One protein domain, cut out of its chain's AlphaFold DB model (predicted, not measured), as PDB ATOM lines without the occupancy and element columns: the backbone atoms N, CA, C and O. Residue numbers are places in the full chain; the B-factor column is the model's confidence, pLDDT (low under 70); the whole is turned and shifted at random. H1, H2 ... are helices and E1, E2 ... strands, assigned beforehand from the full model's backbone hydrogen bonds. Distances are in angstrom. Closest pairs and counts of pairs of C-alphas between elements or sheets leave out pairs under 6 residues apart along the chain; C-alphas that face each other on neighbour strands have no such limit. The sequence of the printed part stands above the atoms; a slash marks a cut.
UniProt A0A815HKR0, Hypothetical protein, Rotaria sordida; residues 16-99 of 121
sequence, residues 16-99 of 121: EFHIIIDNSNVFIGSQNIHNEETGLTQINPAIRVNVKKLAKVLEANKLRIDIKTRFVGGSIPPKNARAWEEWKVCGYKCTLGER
ATOM      1  N   GLU A  16     128.008 158.330 155.458       89.31
ATOM      2  CA  GLU A  16     128.860 157.415 154.697       89.31
ATOM      3  C   GLU A  16     130.330 157.840 154.804       89.31
ATOM      4  O   GLU A  16     130.672 159.014 154.654       89.31
ATOM      5  N   PHE A  17     131.210 156.882 155.091       88.56
ATOM      6  CA  PHE A  17     132.617 157.145 155.362       88.56
ATOM      7  C   PHE A  17     133.521 156.173 154.604       88.56
ATOM      8  O   PHE A  17     133.325 154.954 154.616       88.56
ATOM      9  N   HIS A  18     134.553 156.711 153.962       89.00
ATOM     10  CA  HIS A  18     135.549 155.941 153.225       89.00
ATOM     11  C   HIS A  18     136.922 156.183 153.841       89.00
ATOM     12  O   HIS A  18     137.326 157.325 154.047       89.00
ATOM     13  N   ILE A  19     137.646 155.104 154.128       90.12
ATOM     14  CA  ILE A  19     138.991 155.161 154.694       90.12
ATOM     15  C   ILE A  19     139.973 154.699 153.625       90.12
ATOM     16  O   ILE A  19     139.947 153.537 153.215       90.12
ATOM     17  N   ILE A  20     140.833 155.618 153.193       90.31
ATOM     18  CA  ILE A  20     141.881 155.390 152.198       90.31
ATOM     19  C   ILE A  20     143.206 155.810 152.832       90.31
ATOM     20  O   ILE A  20     143.355 156.951 153.259       90.31
ATOM     21  N   ILE A  21     144.149 154.876 152.931       86.19
ATOM     22  CA  ILE A  21     145.429 155.079 153.617       86.19
ATOM     23  C   ILE A  21     146.575 154.856 152.631       86.19
ATOM     24  O   ILE A  21     146.653 153.798 152.009       86.19
ATOM     25  N   ASP A  22     147.499 155.813 152.539       82.38
ATOM     26  CA  ASP A  22     148.798 155.602 151.893       82.38
ATOM     27  C   ASP A  22     149.810 155.079 152.916       82.38
ATOM     28  O   ASP A  22     150.336 155.803 153.766       82.38
ATOM     29  N   ASN A  23     150.099 153.789 152.816       79.69
ATOM     30  CA  ASN A  23     150.990 153.076 153.710       79.69
ATOM     31  C   ASN A  23     152.433 153.602 153.673       79.69
ATOM     32  O   ASN A  23     153.140 153.496 154.676       79.69
ATOM     33  N   SER A  24     152.860 154.211 152.562       72.50
ATOM     34  CA  SER A  24     154.207 154.787 152.423       72.50
ATOM     35  C   SER A  24     154.431 155.961 153.381       72.50
ATOM     36  O   SER A  24     155.567 156.231 153.764       72.50
ATOM     37  N   ASN A  25     153.343 156.629 153.776       67.75
ATOM     38  CA  ASN A  25     153.322 157.749 154.714       67.75
ATOM     39  C   ASN A  25     152.977 157.330 156.152       67.75
ATOM     40  O   ASN A  25     153.147 158.113 157.079       67.75
ATOM     41  N   VAL A  26     152.509 156.096 156.366       72.06
ATOM     42  CA  VAL A  26     152.281 155.537 157.711       72.06
ATOM     43  C   VAL A  26     153.542 154.853 158.236       72.06
ATOM     44  O   VAL A  26     153.880 154.972 159.412       72.06
ATOM     45  N   PHE A  27     154.269 154.168 157.352       62.91
ATOM     46  CA  PHE A  27     155.606 153.648 157.613       62.91
ATOM     47  C   PHE A  27     156.639 154.659 157.142       62.91
ATOM     48  O   PHE A  27     157.422 154.400 156.228       62.91
ATOM     49  N   ILE A  28     156.649 155.824 157.781       54.25
ATOM     50  CA  ILE A  28     157.787 156.716 157.647       54.25
ATOM     51  C   ILE A  28     158.981 155.967 158.255       54.25
ATOM     52  O   ILE A  28     159.058 155.734 159.465       54.25
ATOM     53  N   GLY A  29     159.882 155.499 157.386       54.56
ATOM     54  CA  GLY A  29     161.183 154.981 157.794       54.56
ATOM     55  C   GLY A  29     161.934 156.028 158.613       54.56
ATOM     56  O   GLY A  29     161.510 157.173 158.715       54.56
ATOM     57  N   SER A  30     163.053 155.653 159.219       53.38
ATOM     58  CA  SER A  30     163.845 156.614 159.980       53.38
ATOM     59  C   SER A  30     164.143 157.863 159.137       53.38
ATOM     60  O   SER A  30     164.739 157.741 158.065       53.38
ATOM     61  N   GLN A  31     163.667 159.034 159.566       56.94
ATOM     62  CA  GLN A  31     163.876 160.281 158.831       56.94
ATOM     63  C   GLN A  31     165.176 160.923 159.278       56.94
ATOM     64  O   GLN A  31     165.456 161.011 160.470       56.94
ATOM     65  N   ASN A  32     165.936 161.417 158.310       58.62
ATOM     66  CA  ASN A  32     167.013 162.351 158.572       58.62
ATOM     67  C   ASN A  32     166.385 163.704 158.895       58.62
ATOM     68  O   ASN A  32     165.802 164.336 158.015       58.62
ATOM     69  N   ILE A  33     166.475 164.124 160.151       62.66
ATOM     70  CA  ILE A  33     166.054 165.454 160.576       62.66
ATOM     71  C   ILE A  33     167.316 166.295 160.709       62.66
ATOM     72  O   ILE A  33     168.231 165.945 161.460       62.66
ATOM     73  N   HIS A  34     167.377 167.383 159.947       70.00
ATOM     74  CA  HIS A  34     168.423 168.378 160.119       70.00
ATOM     75  C   HIS A  34     168.116 169.186 161.377       70.00
ATOM     76  O   HIS A  34     167.037 169.765 161.497       70.00
ATOM     77  N   ASN A  35     169.040 169.189 162.330       72.81
ATOM     78  CA  ASN A  35     168.948 170.043 163.500       72.81
ATOM     79  C   ASN A  35     169.645 171.371 163.173       72.81
ATOM     80  O   ASN A  35     170.867 171.412 163.051       72.81
ATOM     81  N   GLU A  36     168.859 172.439 163.029       75.12
ATOM     82  CA  GLU A  36     169.352 173.771 162.645       75.12
ATOM     83  C   GLU A  36     170.281 174.397 163.701       75.12
ATOM     84  O   GLU A  36     171.177 175.159 163.352       75.12
ATOM     85  N   GLU A  37     170.127 174.043 164.980       75.00
ATOM     86  CA  GLU A  37     170.937 174.587 166.081       75.00
ATOM     87  C   GLU A  37     172.334 173.957 166.158       75.00
ATOM     88  O   GLU A  37     173.304 174.608 166.540       75.00
ATOM     89  N   THR A  38     172.448 172.677 165.804       76.94
ATOM     90  CA  THR A  38     173.702 171.909 165.890       76.94
ATOM     91  C   THR A  38     174.355 171.678 164.529       76.94
ATOM     92  O   THR A  38     175.495 171.221 164.470       76.94
ATOM     93  N   GLY A  39     173.640 171.942 163.430       83.19
ATOM     94  CA  GLY A  39     174.063 171.644 162.059       83.19
ATOM     95  C   GLY A  39     174.158 170.147 161.739       83.19
ATOM     96  O   GLY A  39     174.583 169.771 160.645       83.19
ATOM     97  N   LEU A  40     173.783 169.270 162.674       70.06
ATOM     98  CA  LEU A  40     173.903 167.823 162.529       70.06
ATOM     99  C   LEU A  40     172.600 167.215 162.014       70.06
ATOM    100  O   LEU A  40     171.498 167.581 162.421       70.06
ATOM    101  N   THR A  41     172.732 166.228 161.131       75.00
ATOM    102  CA  THR A  41     171.597 165.414 160.689       75.00
ATOM    103  C   THR A  41     171.454 164.222 161.623       75.00
ATOM    104  O   THR A  41     172.361 163.395 161.712       75.00
ATOM    105  N   GLN A  42     170.323 164.126 162.316       63.50
ATOM    106  CA  GLN A  42     170.013 163.000 163.191       63.50
ATOM    107  C   GLN A  42     169.033 162.053 162.501       63.50
ATOM    108  O   GLN A  42     168.031 162.479 161.925       63.50
ATOM    109  N   ILE A  43     169.313 160.753 162.577       58.16
ATOM    110  CA  ILE A  43     168.380 159.709 162.156       58.16
ATOM    111  C   ILE A  43     167.340 159.570 163.269       58.16
ATOM    112  O   ILE A  43     167.623 158.994 164.320       58.16
ATOM    113  N   ASN A  44     166.134 160.090 163.052       57.94
ATOM    114  CA  ASN A  44     165.022 159.837 163.957       57.94
ATOM    115  C   ASN A  44     164.614 158.362 163.799       57.94
ATOM    116  O   ASN A  44     164.338 157.944 162.667       57.94
ATOM    117  N   PRO A  45     164.609 157.540 164.867       53.78
ATOM    118  CA  PRO A  45     164.149 156.161 164.777       53.78
ATOM    119  C   PRO A  45     162.754 156.113 164.149       53.78
ATOM    120  O   PRO A  45     161.887 156.923 164.462       53.78
ATOM    121  N   ALA A  46     162.550 155.161 163.235       57.28
ATOM    122  CA  ALA A  46     161.298 155.022 162.500       57.28
ATOM    123  C   ALA A  46     160.092 155.079 163.455       57.28
ATOM    124  O   ALA A  46     159.973 154.238 164.354       57.28
ATOM    125  N   ILE A  47     159.193 156.045 163.250       57.50
ATOM    126  CA  ILE A  47     157.938 156.109 163.997       57.50
ATOM    127  C   ILE A  47     157.077 154.951 163.498       57.50
ATOM    128  O   ILE A  47     156.526 154.977 162.401       57.50
ATOM    129  N   ARG A  48     156.988 153.888 164.301       65.62
ATOM    130  CA  ARG A  48     156.157 152.726 163.982       65.62
ATOM    131  C   ARG A  48     154.744 152.968 164.488       65.62
ATOM    132  O   ARG A  48     154.482 152.879 165.687       65.62
ATOM    133  N   VAL A  49     153.823 153.241 163.573       74.56
ATOM    134  CA  VAL A  49     152.398 153.298 163.899       74.56
ATOM    135  C   VAL A  49     151.894 151.890 164.210       74.56
ATOM    136  O   VAL A  49     152.101 150.949 163.448       74.56
ATOM    137  N   ASN A  50     151.205 151.734 165.340       80.25
ATOM    138  CA  ASN A  50     150.499 150.495 165.647       80.25
ATOM    139  C   ASN A  50     149.206 150.440 164.818       80.25
ATOM    140  O   ASN A  50     148.217 151.084 165.176       80.25
ATOM    141  N   VAL A  51     149.217 149.657 163.738       84.25
ATOM    142  CA  VAL A  51     148.115 149.539 162.767       84.25
ATOM    143  C   VAL A  51     146.782 149.219 163.444       84.25
ATOM    144  O   VAL A  51     145.773 149.876 163.193       84.25
ATOM    145  N   LYS A  52     146.780 148.275 164.392       84.62
ATOM    146  CA  LYS A  52     145.565 147.878 165.118       84.62
ATOM    147  C   LYS A  52     144.981 149.020 165.946       84.62
ATOM    148  O   LYS A  52     143.762 149.150 166.035       84.62
ATOM    149  N   LYS A  53     145.830 149.833 166.583       86.94
ATOM    150  CA  LYS A  53     145.377 151.017 167.330       86.94
ATOM    151  C   LYS A  53     144.892 152.113 166.384       86.94
ATOM    152  O   LYS A  53     143.851 152.697 166.664       86.94
ATOM    153  N   LEU A  54     145.584 152.347 165.269       87.62
ATOM    154  CA  LEU A  54     145.162 153.328 164.268       87.62
ATOM    155  C   LEU A  54     143.777 152.984 163.703       87.62
ATOM    156  O   LEU A  54     142.890 153.829 163.736       87.62
ATOM    157  N   ALA A  55     143.549 151.733 163.292       88.31
ATOM    158  CA  ALA A  55     142.241 151.284 162.817       88.31
ATOM    159  C   ALA A  55     141.139 151.499 163.872       88.31
ATOM    160  O   ALA A  55     140.060 151.986 163.553       88.31
ATOM    161  N   LYS A  56     141.415 151.214 165.153       89.81
ATOM    162  CA  LYS A  56     140.459 151.487 166.242       89.81
ATOM    163  C   LYS A  56     140.124 152.971 166.382       89.81
ATOM    164  O   LYS A  56     138.975 153.285 166.660       89.81
ATOM    165  N   VAL A  57     141.107 153.856 166.218       89.50
ATOM    166  CA  VAL A  57     140.907 155.311 166.312       89.50
ATOM    167  C   VAL A  57     140.108 155.830 165.119       89.50
ATOM    168  O   VAL A  57     139.121 156.532 165.320       89.50
ATOM    169  N   LEU A  58     140.484 155.443 163.895       86.94
ATOM    170  CA  LEU A  58     139.780 155.841 162.669       86.94
ATOM    171  C   LEU A  58     138.316 155.400 162.685       86.94
ATOM    172  O   LEU A  58     137.439 156.098 162.188       86.94
ATOM    173  N   GLU A  59     138.046 154.255 163.305       87.94
ATOM    174  CA  GLU A  59     136.708 153.700 163.401       87.94
ATOM    175  C   GLU A  59     136.056 153.918 164.773       87.94
ATOM    176  O   GLU A  59     135.099 153.224 165.098       87.94
ATOM    177  N   ALA A  60     136.546 154.835 165.613       85.38
ATOM    178  CA  ALA A  60     136.053 154.971 166.988       85.38
ATOM    179  C   ALA A  60     134.578 155.408 167.065       85.38
ATOM    180  O   ALA A  60     133.886 155.097 168.033       85.38
ATOM    181  N   ASN A  61     134.078 156.102 166.039       79.44
ATOM    182  CA  ASN A  61     132.748 156.713 166.046       79.44
ATOM    183  C   ASN A  61     131.704 155.921 165.237       79.44
ATOM    184  O   ASN A  61     130.872 156.516 164.559       79.44
ATOM    185  N   LYS A  62     131.727 154.576 165.303       71.56
ATOM    186  CA  LYS A  62     130.861 153.675 164.495       71.56
ATOM    187  C   LYS A  62     129.359 153.923 164.627       71.56
ATOM    188  O   LYS A  62     128.606 153.538 163.748       71.56
ATOM    189  N   LEU A  63     128.917 154.551 165.715       74.38
ATOM    190  CA  LEU A  63     127.508 154.910 165.915       74.38
ATOM    191  C   LEU A  63     127.060 156.073 165.022       74.38
ATOM    192  O   LEU A  63     125.868 156.352 164.939       74.38
ATOM    193  N   ARG A  64     128.013 156.776 164.401       77.94
ATOM    194  CA  ARG A  64     127.777 157.968 163.590       77.94
ATOM    195  C   ARG A  64     128.251 157.854 162.144       77.94
ATOM    196  O   ARG A  64     127.960 158.716 161.321       77.94
ATOM    197  N   ILE A  65     128.989 156.802 161.824       83.56
ATOM    198  CA  ILE A  65     129.565 156.624 160.498       83.56
ATOM    199  C   ILE A  65     129.231 155.238 159.976       83.56
ATOM    200  O   ILE A  65     129.371 154.249 160.696       83.56
ATOM    201  N   ASP A  66     128.831 155.173 158.714       87.75
ATOM    202  CA  ASP A  66     128.723 153.925 157.974       87.75
ATOM    203  C   ASP A  66     129.953 153.773 157.075       87.75
ATOM    204  O   ASP A  66     130.114 154.474 156.074       87.75
ATOM    205  N   ILE A  67     130.873 152.889 157.465       89.69
ATOM    206  CA  ILE A  67     132.152 152.732 156.768       89.69
ATOM    207  C   ILE A  67     131.958 151.844 155.538       89.69
ATOM    208  O   ILE A  67     131.992 150.614 155.635       89.69
ATOM    209  N   LYS A  68     131.849 152.478 154.370       90.81
ATOM    210  CA  LYS A  68     131.659 151.815 153.073       90.81
ATOM    211  C   LYS A  68     132.937 151.205 152.518       90.81
ATOM    212  O   LYS A  68     132.900 150.207 151.799       90.81
ATOM    213  N   THR A  69     134.090 151.810 152.797       89.00
ATOM    214  CA  THR A  69     135.369 151.366 152.226       89.00
ATOM    215  C   THR A  69     136.493 151.442 153.242       89.00
ATOM    216  O   THR A  69     136.628 152.422 153.969       89.00
ATOM    217  N   ARG A  70     137.318 150.393 153.247       92.25
ATOM    218  CA  ARG A  70     138.588 150.307 153.969       92.25
ATOM    219  C   ARG A  70     139.662 149.886 152.982       92.25
ATOM    220  O   ARG A  70     139.665 148.734 152.541       92.25
ATOM    221  N   PHE A  71     140.535 150.810 152.617       90.25
ATOM    222  CA  PHE A  71     141.563 150.578 151.619       90.25
ATOM    223  C   PHE A  71     142.913 151.117 152.076       90.25
ATOM    224  O   PHE A  71     143.010 152.217 152.617       90.25
ATOM    225  N   VAL A  72     143.955 150.331 151.830       87.38
ATOM    226  CA  VAL A  72     145.345 150.709 152.060       87.38
ATOM    227  C   VAL A  72     146.121 150.466 150.772       87.38
ATOM    228  O   VAL A  72     146.142 149.346 150.260       87.38
ATOM    229  N   GLY A  73     146.757 151.516 150.263       84.81
ATOM    230  CA  GLY A  73     147.630 151.480 149.094       84.81
ATOM    231  C   GLY A  73     149.047 151.934 149.437       84.81
ATOM    232  O   GLY A  73     149.306 152.396 150.546       84.81
ATOM    233  N   GLY A  74     149.979 151.795 148.497       79.00
ATOM    234  CA  GLY A  74     151.338 152.327 148.626       79.00
ATOM    235  C   GLY A  74     152.432 151.267 148.696       79.00
ATOM    236  O   GLY A  74     152.237 150.117 148.314       79.00
ATOM    237  N   SER A  75     153.621 151.669 149.138       71.88
ATOM    238  CA  SER A  75     154.798 150.799 149.156       71.88
ATOM    239  C   SER A  75     155.140 150.300 150.557       71.88
ATOM    240  O   SER A  75     154.845 150.951 151.564       71.88
ATOM    241  N   ILE A  76     155.781 149.133 150.626       66.25
ATOM    242  CA  ILE A  76     156.350 148.592 151.865       66.25
ATOM    243  C   ILE A  76     157.856 148.361 151.680       66.25
ATOM    244  O   ILE A  76     158.278 147.924 150.605       66.25
ATOM    245  N   PRO A  77     158.686 148.646 152.705       62.88
ATOM    246  CA  PRO A  77     160.095 148.280 152.680       62.88
ATOM    247  C   PRO A  77     160.280 146.766 152.490       62.88
ATOM    248  O   PRO A  77     159.538 145.982 153.094       62.88
ATOM    249  N   PRO A  78     161.285 146.321 151.719       58.25
ATOM    250  CA  PRO A  78     161.540 144.898 151.521       58.25
ATOM    251  C   PRO A  78     161.662 144.167 152.869       58.25
ATOM    252  O   PRO A  78     162.239 144.692 153.822       58.25
ATOM    253  N   LYS A  79     161.121 142.942 152.939       59.00
ATOM    254  CA  LYS A  79     161.092 142.065 154.133       59.00
ATOM    255  C   LYS A  79     160.122 142.465 155.259       59.00
ATOM    256  O   LYS A  79     160.153 141.839 156.315       59.00
ATOM    257  N   ASN A  80     159.215 143.428 155.055       65.56
ATOM    258  CA  ASN A  80     158.189 143.788 156.049       65.56
ATOM    259  C   ASN A  80     156.766 143.324 155.668       65.56
ATOM    260  O   ASN A  80     155.788 144.057 155.817       65.56
ATOM    261  N   ALA A  81     156.638 142.078 155.199       65.75
ATOM    262  CA  ALA A  81     155.353 141.467 154.836       65.75
ATOM    263  C   ALA A  81     154.354 141.419 156.008       65.75
ATOM    264  O   ALA A  81     153.145 141.436 155.805       65.75
ATOM    265  N   ARG A  82     154.839 141.438 157.257       69.25
ATOM    266  CA  ARG A  82     153.995 141.465 158.461       69.25
ATOM    267  C   ARG A  82     153.059 142.679 158.512       69.25
ATOM    268  O   ARG A  82     151.963 142.562 159.051       69.25
ATOM    269  N   ALA A  83     153.445 143.808 157.914       67.25
ATOM    270  CA  ALA A  83     152.575 144.976 157.807       67.25
ATOM    271  C   ALA A  83     151.314 144.707 156.955       67.25
ATOM    272  O   ALA A  83     150.263 145.275 157.246       67.25
ATOM    273  N   TRP A  84     151.383 143.808 155.958       71.62
ATOM    274  CA  TRP A  84     150.218 143.399 155.154       71.62
ATOM    275  C   TRP A  84     149.174 142.714 156.025       71.62
ATOM    276  O   TRP A  84     147.982 143.000 155.940       71.62
ATOM    277  N   GLU A  85     149.640 141.800 156.868       78.81
ATOM    278  CA  GLU A  85     148.768 140.971 157.685       78.81
ATOM    279  C   GLU A  85     148.066 141.790 158.769       78.81
ATOM    280  O   GLU A  85     146.904 141.539 159.076       78.81
ATOM    281  N   GLU A  86     148.707 142.832 159.301       83.81
ATOM    282  CA  GLU A  86     148.067 143.692 160.300       83.81
ATOM    283  C   GLU A  86     146.880 144.483 159.732       83.81
ATOM    284  O   GLU A  86     145.834 144.542 160.379       83.81
ATOM    285  N   TRP A  87     146.997 145.027 158.517       86.50
ATOM    286  CA  TRP A  87     145.892 145.732 157.857       86.50
ATOM    287  C   TRP A  87     144.754 144.790 157.455       86.50
ATOM    288  O   TRP A  87     143.582 145.102 157.692       86.50
ATOM    289  N   LYS A  88     145.083 143.607 156.919       85.44
ATOM    290  CA  LYS A  88     144.092 142.575 156.576       85.44
ATOM    291  C   LYS A  88     143.312 142.101 157.802       85.44
ATOM    292  O   LYS A  88     142.089 142.006 157.737       85.44
ATOM    293  N   VAL A  89     143.984 141.875 158.936       88.25
ATOM    294  CA  VAL A  89     143.334 141.513 160.214       88.25
ATOM    295  C   VAL A  89     142.375 142.610 160.694       88.25
ATOM    296  O   VAL A  89     141.377 142.313 161.345       88.25
ATOM    297  N   CYS A  90     142.638 143.873 160.355       88.31
ATOM    298  CA  CYS A  90     141.734 144.991 160.623       88.31
ATOM    299  C   CYS A  90     140.603 145.149 159.586       88.31
ATOM    300  O   CYS A  90     139.819 146.088 159.697       88.31
ATOM    301  N   GLY A  91     140.496 144.261 158.594       89.50
ATOM    302  CA  GLY A  91     139.445 144.294 157.571       89.50
ATOM    303  C   GLY A  91     139.699 145.281 156.430       89.50
ATOM    304  O   GLY A  91     138.762 145.644 155.719       89.50
ATOM    305  N   TYR A  92     140.942 145.737 156.251       90.44
ATOM    306  CA  TYR A  92     141.306 146.628 155.154       90.44
ATOM    307  C   TYR A  92     141.706 145.831 153.913       90.44
ATOM    308  O   TYR A  92     142.511 144.898 153.978       90.44
ATOM    309  N   LYS A  93     141.187 146.245 152.754       87.88
ATOM    310  CA  LYS A  93     141.687 145.782 151.456       87.88
ATOM    311  C   LYS A  93     143.046 146.429 151.204       87.88
ATOM    312  O   LYS A  93     143.184 147.637 151.367       87.88
ATOM    313  N   CYS A  94     144.037 145.632 150.818       83.81
ATOM    314  CA  CYS A  94     145.416 146.087 150.674       83.81
ATOM    315  C   CYS A  94     145.888 145.927 149.227       83.81
ATOM    316  O   CYS A  94     145.809 144.829 148.682       83.81
ATOM    317  N   THR A  95     146.424 146.995 148.640       77.62
ATOM    318  CA  THR A  95     147.131 146.987 147.349       77.62
ATOM    319  C   THR A  95     148.511 147.607 147.550       77.62
ATOM    320  O   THR A  95     148.748 148.798 147.349       77.62
ATOM    321  N   LEU A  96     149.432 146.795 148.064       65.56
ATOM    322  CA  LEU A  96     150.758 147.257 148.451       65.56
ATOM    323  C   LEU A  96     151.795 146.713 147.472       65.56
ATOM    324  O   LEU A  96     151.874 145.508 147.259       65.56
ATOM    325  N   GLY A  97     152.566 147.608 146.856       62.00
ATOM    326  CA  GLY A  97     153.679 147.253 145.978       62.00
ATOM    327  C   GLY A  97     154.982 147.110 146.764       62.00
ATOM    328  O   GLY A  97     155.220 147.842 147.730       62.00
ATOM    329  N   GLU A  98     155.861 146.194 146.358       55.56
ATOM    330  CA  GLU A  98     157.241 146.220 146.850       55.56
ATOM    331  C   GLU A  98     157.961 147.458 146.306       55.56
ATOM    332  O   GLU A  98     157.865 147.791 145.124       55.56
ATOM    333  N   ARG A  99     158.687 148.165 147.178       54.69
ATOM    334  CA  ARG A  99     159.468 149.334 146.775       54.69
ATOM    335  C   ARG A  99     160.733 148.869 146.050       54.69
ATOM    336  O   ARG A  99     161.694 148.460 146.700       54.69
TER     337      ARG A  99
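Overview. This is residues 16 to 99 of the 121 residues of the protein "Hypothetical protein" of Rotaria sordida (UniProt A0A815HKR0). A small sheet of three parallel strands, E1, E4 and E5, has helix H3 over one face, with H2 packed on H3; from this body the hairpin of E2 and E3 reaches away as a thin arm, with its turn at residues 35 to 40. The arm makes much of the length. The printed part has 84 residues with three named helices and five named strands, in the order E1 H1 E2 E3 H2 E4 H3 E5, of the mixed class. The sheet's order is E1, E4, E5, and E2 and E3 form a second, antiparallel sheet. The whole is loose, with a radius of gyration of the C-alphas of 15.7 A, and only just elongated, spanning 49 by 29 by 16 A.

Arrangement. E1, residues 16 to 22, is an edge strand and the parallel neighbour of the inner strand E4, residues 65 to 76, with N 19 and O 69 within hydrogen-bond range at 2.9 A. E4 bends by 63 degrees at residue 68. E5, residues 93 to 98, is the other edge strand, parallel to E4 at 11 degrees, with N 95 and O 72 2.9 A apart. H1, residues 23 to 26, stands at the sheet's level, at a height over the sheet of 1.8 A; the closest C-alphas of H1 and E4 are those of Asn 23 and Gly 74, 5.2 A apart. E2, residues 31 to 34, and E3, residues 41 to 44, form a hairpin, with N 33 and O 42 2.9 A apart; both are apart from E1, E4 and E5. H2, residues 51 to 58, is not on the sheet of E1, E4 and E5. H3, residues 82 to 89, is on that sheet at a height of 8.9 A, over E4 and only just over E5, where 3 of its C-alphas fall; it runs along the strands, at 15 degrees to E4 on the local plane. E4, H3 and E5 make a strand-helix-strand unit, two parallel neighbour strands joined through a helix, with a right-handed crossover. H2 and H3 touch, the same way at a steep tilt of 43 degrees, the closest C-alphas being those of Val 51 and Glu 86, 6.3 A apart. Every O i to N i+4 pair of H2 is within hydrogen-bond range, 3 of 4 in H3, and H1 is too short for such a pair.

Along the chain. E1 begins at C-alpha 16 (128.860, 157.415, 154.697) and is 20.2 A long. H1 measures 4.9 A, E2 9.4 A, E3 9.2 A and H2 10.4 A. E4 is 29.3 A long, from C-alpha 65 (129.565, 156.624, 160.498). H3 measures 10.8 A, and E5 16.2 A, ending at C-alpha 98 (157.241, 146.220, 146.850).

Size, cuts and confidence. The two C-alphas farthest apart are those of Gly 39 and Leu 63, 49.6 A. The printed part has no cut, and no link is long. The mean pLDDT of the printed part is 75.7; it is under 70 at residue 25 and residues 27 to 33, 42 to 48, 76 to 83 and 96 to 99.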